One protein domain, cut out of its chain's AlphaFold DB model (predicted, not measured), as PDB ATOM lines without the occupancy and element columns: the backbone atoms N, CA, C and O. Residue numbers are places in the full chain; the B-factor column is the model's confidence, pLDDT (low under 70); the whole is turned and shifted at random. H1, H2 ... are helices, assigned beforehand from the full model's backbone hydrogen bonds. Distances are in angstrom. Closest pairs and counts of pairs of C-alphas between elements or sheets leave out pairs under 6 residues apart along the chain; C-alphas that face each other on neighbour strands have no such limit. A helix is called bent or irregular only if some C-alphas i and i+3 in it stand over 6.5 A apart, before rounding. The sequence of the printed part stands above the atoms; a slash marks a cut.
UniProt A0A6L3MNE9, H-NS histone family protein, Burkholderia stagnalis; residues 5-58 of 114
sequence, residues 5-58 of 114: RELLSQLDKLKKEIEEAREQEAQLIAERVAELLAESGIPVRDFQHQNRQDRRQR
ATOM      1  N   ARG A   5     -28.409  11.869 -45.847       94.50
ATOM      2  CA  ARG A   5     -29.170  10.651 -45.514       94.50
ATOM      3  C   ARG A   5     -28.553   9.386 -46.109       94.50
ATOM      4  O   ARG A   5     -28.607   8.322 -45.502       94.50
ATOM      5  N   GLU A   6     -27.968   9.510 -47.289       94.19
ATOM      6  CA  GLU A   6     -27.359   8.403 -48.020       94.19
ATOM      7  C   GLU A   6     -26.039   7.975 -47.368       94.19
ATOM      8  O   GLU A   6     -25.804   6.781 -47.191       94.19
ATOM      9  N   LEU A   7     -25.251   8.941 -46.877       94.88
ATOM     10  CA  LEU A   7     -24.050   8.686 -46.071       94.88
ATOM     11  C   LEU A   7     -24.375   7.967 -44.751       94.88
ATOM     12  O   LEU A   7     -23.649   7.058 -44.356       94.88
ATOM     13  N   LEU A   8     -25.480   8.327 -44.087       95.69
ATOM     14  CA  LEU A   8     -25.930   7.630 -42.873       95.69
ATOM     15  C   LEU A   8     -26.312   6.172 -43.161       95.69
ATOM     16  O   LEU A   8     -25.905   5.275 -42.429       95.69
ATOM     17  N   SER A   9     -27.031   5.919 -44.258       95.56
ATOM     18  CA  SER A   9     -27.388   4.550 -44.651       95.56
ATOM     19  C   SER A   9     -26.157   3.698 -44.981       95.56
ATOM     20  O   SER A   9     -26.110   2.520 -44.628       95.56
ATOM     21  N   GLN A  10     -25.147   4.282 -45.629       95.44
ATOM     22  CA  GLN A  10     -23.874   3.609 -45.900       95.44
ATOM     23  C   GLN A  10     -23.101   3.300 -44.613       95.44
ATOM     24  O   GLN A  10     -22.547   2.212 -44.482       95.44
ATOM     25  N   LEU A  11     -23.111   4.218 -43.646       96.56
ATOM     26  CA  LEU A  11     -22.482   4.021 -42.344       96.56
ATOM     27  C   LEU A  11     -23.125   2.864 -41.570       96.56
ATOM     28  O   LEU A  11     -22.404   2.043 -41.009       96.56
ATOM     29  N   ASP A  12     -24.454   2.759 -41.561       96.19
ATOM     30  CA  ASP A  12     -25.136   1.660 -40.868       96.19
ATOM     31  C   ASP A  12     -24.859   0.299 -41.514       96.19
ATOM     32  O   ASP A  12     -24.719  -0.699 -40.807       96.19
ATOM     33  N   LYS A  13     -24.735   0.249 -42.846       96.44
ATOM     34  CA  LYS A  13     -24.318  -0.968 -43.559       96.44
ATOM     35  C   LYS A  13     -22.893  -1.369 -43.185       96.44
ATOM     36  O   LYS A  13     -22.688  -2.492 -42.741       96.44
ATOM     37  N   LEU A  14     -21.949  -0.429 -43.257       97.38
ATOM     38  CA  LEU A  14     -20.553  -0.675 -42.892       97.38
ATOM     39  C   LEU A  14     -20.407  -1.113 -41.435       97.38
ATOM     40  O   LEU A  14     -19.624  -2.006 -41.142       97.38
ATOM     41  N   LYS A  15     -21.177  -0.533 -40.508       96.44
ATOM     42  CA  LYS A  15     -21.164  -0.969 -39.106       96.44
ATOM     43  C   LYS A  15     -21.594  -2.424 -38.945       96.44
ATOM     44  O   LYS A  15     -20.982  -3.132 -38.156       96.44
ATOM     45  N   LYS A  16     -22.626  -2.862 -39.670       96.69
ATOM     46  CA  LYS A  16     -23.066  -4.265 -39.635       96.69
ATOM     47  C   LYS A  16     -21.994  -5.195 -40.190       96.69
ATOM     48  O   LYS A  16     -21.653  -6.160 -39.526       96.69
ATOM     49  N   GLU A  17     -21.412  -4.845 -41.334       95.88
ATOM     50  CA  GLU A  17     -20.318  -5.615 -41.938       95.88
ATOM     51  C   GLU A  17     -19.094  -5.699 -41.011       95.88
ATOM     52  O   GLU A  17     -18.473  -6.750 -40.901       95.88
ATOM     53  N   ILE A  18     -18.770  -4.616 -40.293       97.25
ATOM     54  CA  ILE A  18     -17.689  -4.609 -39.299       97.25
ATOM     55  C   ILE A  18     -18.000  -5.555 -38.141       97.25
ATOM     56  O   ILE A  18     -17.121  -6.305 -37.731       97.25
ATOM     57  N   GLU A  19     -19.211  -5.522 -37.587       96.00
ATOM     58  CA  GLU A  19     -19.562  -6.415 -36.478       96.00
ATOM     59  C   GLU A  19     -19.572  -7.883 -36.922       96.00
ATOM     60  O   GLU A  19     -18.995  -8.721 -36.233       96.00
ATOM     61  N   GLU A  20     -20.100  -8.189 -38.109       95.69
ATOM     62  CA  GLU A  20     -20.039  -9.536 -38.692       95.69
ATOM     63  C   GLU A  20     -18.587 -10.003 -38.893       95.69
ATOM     64  O   GLU A  20     -18.234 -11.119 -38.509       95.69
ATOM     65  N   ALA A  21     -17.715  -9.141 -39.423       96.25
ATOM     66  CA  ALA A  21     -16.294  -9.447 -39.575       96.25
ATOM     67  C   ALA A  21     -15.604  -9.662 -38.219       96.25
ATOM     68  O   ALA A  21     -14.819 -10.596 -38.065       96.25
ATOM     69  N   ARG A  22     -15.924  -8.849 -37.204       97.12
ATOM     70  CA  ARG A  22     -15.384  -9.005 -35.843       97.12
ATOM     71  C   ARG A  22     -15.816 -10.318 -35.204       97.12
ATOM     72  O   ARG A  22     -15.009 -10.936 -34.513       97.12
ATOM     73  N   GLU A  23     -17.061 -10.743 -35.406       94.56
ATOM     74  CA  GLU A  23     -17.549 -12.033 -34.916       94.56
ATOM     75  C   GLU A  23     -16.828 -13.199 -35.600       94.56
ATOM     76  O   GLU A  23     -16.388 -14.123 -34.915       94.56
ATOM     77  N   GLN A  24     -16.635 -13.129 -36.919       94.81
ATOM     78  CA  GLN A  24     -15.884 -14.137 -37.672       94.81
ATOM     79  C   GLN A  24     -14.420 -14.212 -37.225       94.81
ATOM     80  O   GLN A  24     -13.916 -15.295 -36.934       94.81
ATOM     81  N   GLU A  25     -13.739 -13.071 -37.105       95.12
ATOM     82  CA  GLU A  25     -12.365 -13.022 -36.599       95.12
ATOM     83  C   GLU A  25     -12.278 -13.564 -35.167       95.12
ATOM     84  O   GLU A  25     -11.384 -14.350 -34.855       95.12
ATOM     85  N   ALA A  26     -13.226 -13.205 -34.298       94.38
ATOM     86  CA  ALA A  26     -13.277 -13.713 -32.932       94.38
ATOM     87  C   ALA A  26     -13.477 -15.235 -32.884       94.38
ATOM     88  O   ALA A  26     -12.847 -15.894 -32.056       94.38
ATOM     89  N   GLN A  27     -14.309 -15.799 -33.764       92.75
ATOM     90  CA  GLN A  27     -14.505 -17.245 -33.882       92.75
ATOM     91  C   GLN A  27     -13.224 -17.950 -34.342       92.75
ATOM     92  O   GLN A  27     -12.789 -18.890 -33.683       92.75
ATOM     93  N   LEU A  28     -12.565 -17.448 -35.389       95.25
ATOM     94  CA  LEU A  28     -11.302 -18.010 -35.883       95.25
ATOM     95  C   LEU A  28     -10.199 -17.971 -34.816       95.25
ATOM     96  O   LEU A  28      -9.457 -18.936 -34.630       95.25
ATOM     97  N   ILE A  29     -10.100 -16.863 -34.077       94.81
ATOM     98  CA  ILE A  29      -9.160 -16.741 -32.959       94.81
ATOM     99  C   ILE A  29      -9.525 -17.731 -31.849       94.81
ATOM    100  O   ILE A  29      -8.635 -18.377 -31.298       94.81
ATOM    101  N   ALA A  30     -10.811 -17.869 -31.515       90.44
ATOM    102  CA  ALA A  30     -11.263 -18.798 -30.487       90.44
ATOM    103  C   ALA A  30     -10.941 -20.254 -30.851       90.44
ATOM    104  O   ALA A  30     -10.431 -20.981 -30.000       90.44
ATOM    105  N   GLU A  31     -11.169 -20.660 -32.101       91.88
ATOM    106  CA  GLU A  31     -10.792 -21.980 -32.613       91.88
ATOM    107  C   GLU A  31      -9.282 -22.194 -32.521       91.88
ATOM    108  O   GLU A  31      -8.829 -23.175 -31.929       91.88
ATOM    109  N   ARG A  32      -8.485 -21.229 -32.995       92.69
ATOM    110  CA  ARG A  32      -7.025 -21.330 -32.949       92.69
ATOM    111  C   ARG A  32      -6.485 -21.440 -31.525       92.69
ATOM    112  O   ARG A  32      -5.559 -22.205 -31.261       92.69
ATOM    113  N   VAL A  33      -7.044 -20.670 -30.596       90.62
ATOM    114  CA  VAL A  33      -6.682 -20.744 -29.177       90.62
ATOM    115  C   VAL A  33      -7.115 -22.084 -28.589       90.62
ATOM    116  O   VAL A  33      -6.345 -22.683 -27.844       90.62
ATOM    117  N   ALA A  34      -8.300 -22.589 -28.934       86.56
ATOM    118  CA  ALA A  34      -8.763 -23.895 -28.473       86.56
ATOM    119  C   ALA A  34      -7.841 -25.034 -28.944       86.56
ATOM    120  O   ALA A  34      -7.509 -25.902 -28.138       86.56
ATOM    121  N   GLU A  35      -7.366 -24.999 -30.193       89.62
ATOM    122  CA  GLU A  35      -6.368 -25.944 -30.717       89.62
ATOM    123  C   GLU A  35      -5.058 -25.891 -29.922       89.62
ATOM    124  O   GLU A  35      -4.583 -26.916 -29.436       89.62
ATOM    125  N   LEU A  36      -4.498 -24.691 -29.735       91.19
ATOM    126  CA  LEU A  36      -3.253 -24.495 -28.985       91.19
ATOM    127  C   LEU A  36      -3.379 -24.962 -27.527       91.19
ATOM    128  O   LEU A  36      -2.443 -25.518 -26.949       91.19
ATOM    129  N   LEU A  37      -4.542 -24.747 -26.915       85.50
ATOM    130  CA  LEU A  37      -4.831 -25.212 -25.560       85.50
ATOM    131  C   LEU A  37      -4.970 -26.735 -25.483       85.50
ATOM    132  O   LEU A  37      -4.469 -27.344 -24.539       85.50
ATOM    133  N   ALA A  38      -5.594 -27.359 -26.484       83.44
ATOM    134  CA  ALA A  38      -5.675 -28.811 -26.582       83.44
ATOM    135  C   ALA A  38      -4.286 -29.448 -26.760       83.44
ATOM    136  O   ALA A  38      -3.977 -30.422 -26.076       83.44
ATOM    137  N   GLU A  39      -3.433 -28.872 -27.613       85.69
ATOM    138  CA  GLU A  39      -2.063 -29.349 -27.850       85.69
ATOM    139  C   GLU A  39      -1.173 -29.198 -26.609       85.69
ATOM    140  O   GLU A  39      -0.409 -30.097 -26.266       85.69
ATOM    141  N   SER A  40      -1.306 -28.083 -25.889       82.44
ATOM    142  CA  SER A  40      -0.539 -27.834 -24.663       82.44
ATOM    143  C   SER A  40      -1.042 -28.617 -23.443       82.44
ATOM    144  O   SER A  40      -0.386 -28.605 -22.400       82.44
ATOM    145  N   GLY A  41      -2.190 -29.299 -23.540       80.81
ATOM    146  CA  GLY A  41      -2.808 -30.015 -22.422       80.81
ATOM    147  C   GLY A  41      -3.294 -29.096 -21.295       80.81
ATOM    148  O   GLY A  41      -3.563 -29.575 -20.191       80.81
ATOM    149  N   ILE A  42      -3.405 -27.786 -21.552       77.12
ATOM    150  CA  ILE A  42      -3.817 -26.787 -20.564       77.12
ATOM    151  C   ILE A  42      -5.324 -26.546 -20.709       77.12
ATOM    152  O   ILE A  42      -5.779 -25.992 -21.713       77.12
ATOM    153  N   PRO A  43      -6.143 -26.917 -19.714       73.62
ATOM    154  CA  PRO A  43      -7.576 -26.691 -19.780       73.62
ATOM    155  C   PRO A  43      -7.897 -25.196 -19.595       73.62
ATOM    156  O   PRO A  43      -7.389 -24.544 -18.687       73.62
ATOM    157  N   VAL A  44      -8.832 -24.665 -20.395       68.56
ATOM    158  CA  VAL A  44      -9.283 -23.247 -20.382       68.56
ATOM    159  C   VAL A  44      -9.600 -22.718 -18.969       68.56
ATOM    160  O   VAL A  44      -9.394 -21.539 -18.668       68.56
ATOM    161  N   ARG A  45     -10.075 -23.595 -18.073       69.00
ATOM    162  CA  ARG A  45     -10.388 -23.289 -16.665       69.00
ATOM    163  C   ARG A  45      -9.207 -22.690 -15.892       69.00
ATOM    164  O   ARG A  45      -9.423 -21.834 -15.037       69.00
ATOM    165  N   ASP A  46      -7.973 -23.054 -16.232       70.19
ATOM    166  CA  ASP A  46      -6.781 -22.584 -15.521       70.19
ATOM    167  C   ASP A  46      -6.536 -21.081 -15.754       70.19
ATOM    168  O   ASP A  46      -6.027 -20.380 -14.876       70.19
ATOM    169  N   PHE A  47      -7.015 -20.539 -16.879       64.94
ATOM    170  CA  PHE A  47      -6.957 -19.107 -17.185       64.94
ATOM    171  C   PHE A  47      -8.075 -18.300 -16.509       64.94
ATOM    172  O   PHE A  47      -7.884 -17.129 -16.175       64.94
ATOM    173  N   GLN A  48      -9.234 -18.908 -16.230       68.25
ATOM    174  CA  GLN A  48     -10.349 -18.222 -15.558       68.25
ATOM    175  C   GLN A  48     -10.014 -17.824 -14.109       68.25
ATOM    176  O   GLN A  48     -10.559 -16.849 -13.581       68.25
ATOM    177  N   HIS A  49      -9.107 -18.552 -13.453       59.88
ATOM    178  CA  HIS A  49      -8.746 -18.318 -12.054       59.88
ATOM    179  C   HIS A  49      -7.688 -17.220 -11.854       59.88
ATOM    180  O   HIS A  49      -7.685 -16.578 -10.798       59.88
ATOM    181  N   GLN A  50      -6.864 -16.922 -12.866       59.72
ATOM    182  CA  GLN A  50      -5.802 -15.910 -12.767       59.72
ATOM    183  C   GLN A  50      -6.364 -14.489 -12.568       59.72
ATOM    184  O   GLN A  50      -5.897 -13.743 -11.706       59.72
ATOM    185  N   ASN A  51      -7.456 -14.135 -13.257       57.84
ATOM    186  CA  ASN A  51      -8.069 -12.797 -13.171       57.84
ATOM    187  C   ASN A  51      -8.648 -12.494 -11.769       57.84
ATOM    188  O   ASN A  51      -8.646 -11.356 -11.298       57.84
ATOM    189  N   ARG A  52      -9.109 -13.521 -11.038       57.44
ATOM    190  CA  ARG A  52      -9.602 -13.348  -9.659       57.44
ATOM    191  C   ARG A  52      -8.474 -13.194  -8.642       57.44
ATOM    192  O   ARG A  52      -8.673 -12.508  -7.641       57.44
ATOM    193  N   GLN A  53      -7.325 -13.829  -8.865       58.50
ATOM    194  CA  GLN A  53      -6.173 -13.690  -7.974       58.50
ATOM    195  C   GLN A  53      -5.541 -12.303  -8.084       58.50
ATOM    196  O   GLN A  53      -5.245 -11.708  -7.051       58.50
ATOM    197  N   ASP A  54      -5.436 -11.740  -9.288       57.88
ATOM    198  CA  ASP A  54      -4.822 -10.421  -9.485       57.88
ATOM    199  C   ASP A  54      -5.660  -9.288  -8.852       57.88
ATOM    200  O   ASP A  54      -5.155  -8.428  -8.125       57.88
ATOM    201  N   ARG A  55      -6.996  -9.373  -8.960       57.62
ATOM    202  CA  ARG A  55      -7.927  -8.438  -8.291       57.62
ATOM    203  C   ARG A  55      -7.872  -8.488  -6.761       57.62
ATOM    204  O   ARG A  55      -8.237  -7.512  -6.110       57.62
ATOM    205  N   ARG A  56      -7.429  -9.601  -6.168       56.75
ATOM    206  CA  ARG A  56      -7.275  -9.725  -4.707       56.75
ATOM    207  C   ARG A  56      -5.989  -9.080  -4.195       56.75
ATOM    208  O   ARG A  56      -5.927  -8.754  -3.014       56.75
ATOM    209  N   GLN A  57      -4.984  -8.867  -5.047       58.38
ATOM    210  CA  GLN A  57      -3.687  -8.350  -4.602       58.38
ATOM    211  C   GLN A  57      -3.643  -6.825  -4.433       58.38
ATOM    212  O   GLN A  57      -2.738  -6.319  -3.773       58.38
ATOM    213  N   ARG A  58      -4.600  -6.069  -4.988       57.72
ATOM    214  CA  ARG A  58      -4.538  -4.595  -4.995       57.72
ATOM    215  C   ARG A  58      -5.883  -3.932  -4.720       57.72
ATOM    216  O   ARG A  58      -6.331  -3.090  -5.490       57.72
TER     217      ARG A  58
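AT A GLANCE: This is residues 5 to 58 of the 114 residues of the protein "H-NS histone family protein" of Burkholderia stagnalis (UniProt A0A6L3MNE9). A long helix, H1, and a much shorter one, H2, make an open L, with H2 turning off at the far end of H1 after a four-residue corner, residues 41 to 44. H1 makes the long axis, and H2 is the short arm, with no other part filling the space between the two. The printed part has 54 residues with two named helices, H1 then H2 along the chain, and no named strand; the class is all helix. It is extended, with a radius of gyration of the C-alphas of 18.5 A, and only just flat, spanning 51 by 34 by 9 A.

IN THESE COORDINATES: H1, residues 5 to 40, is the longest helix with 36 residues and measures 52.3 A from C-alpha 5 at (-29.170, 10.651, -45.514) to C-alpha 40 at (-0.539, -27.834, -24.663). H2, residues 45 to 57, measures 20.3 A from C-alpha 45 at (-10.388, -23.289, -16.665) to C-alpha 57 at (-3.687, -8.350, -4.602). Along H1 the y values go from 10.651 to -27.834, and along H2 from -23.289 to -8.350.

HOW THE PARTS SIT: H1 and H2 are apart, with no C-alpha of the one within 8 A of the other. A tight link of four residues joins them. Residues 5 to 32 and 35 to 40 of H1 stand free, as does H2, residues 45 to 57: no C-alpha 8 or more residues away along the chain is within 10 A. H2 is neither bent nor irregular, but only just: C-alphas 48 and 51 are 6.4 A apart. In H1 every O i to N i+4 pair is within hydrogen-bond range; in H2 5 of 9 are, beside 6 of 10 O i to N i+3 pairs.

THE WHOLE: The two C-alphas farthest apart, those of Arg 5 and Gly 41, are 53.7 A apart. The printed part, residues 5 to 58, has no cut. Its mean pLDDT is 83.6, with 93 for H1 and 61 for H2; the model's confidence is under 70 at residues 44 to 45 and 47 to 58.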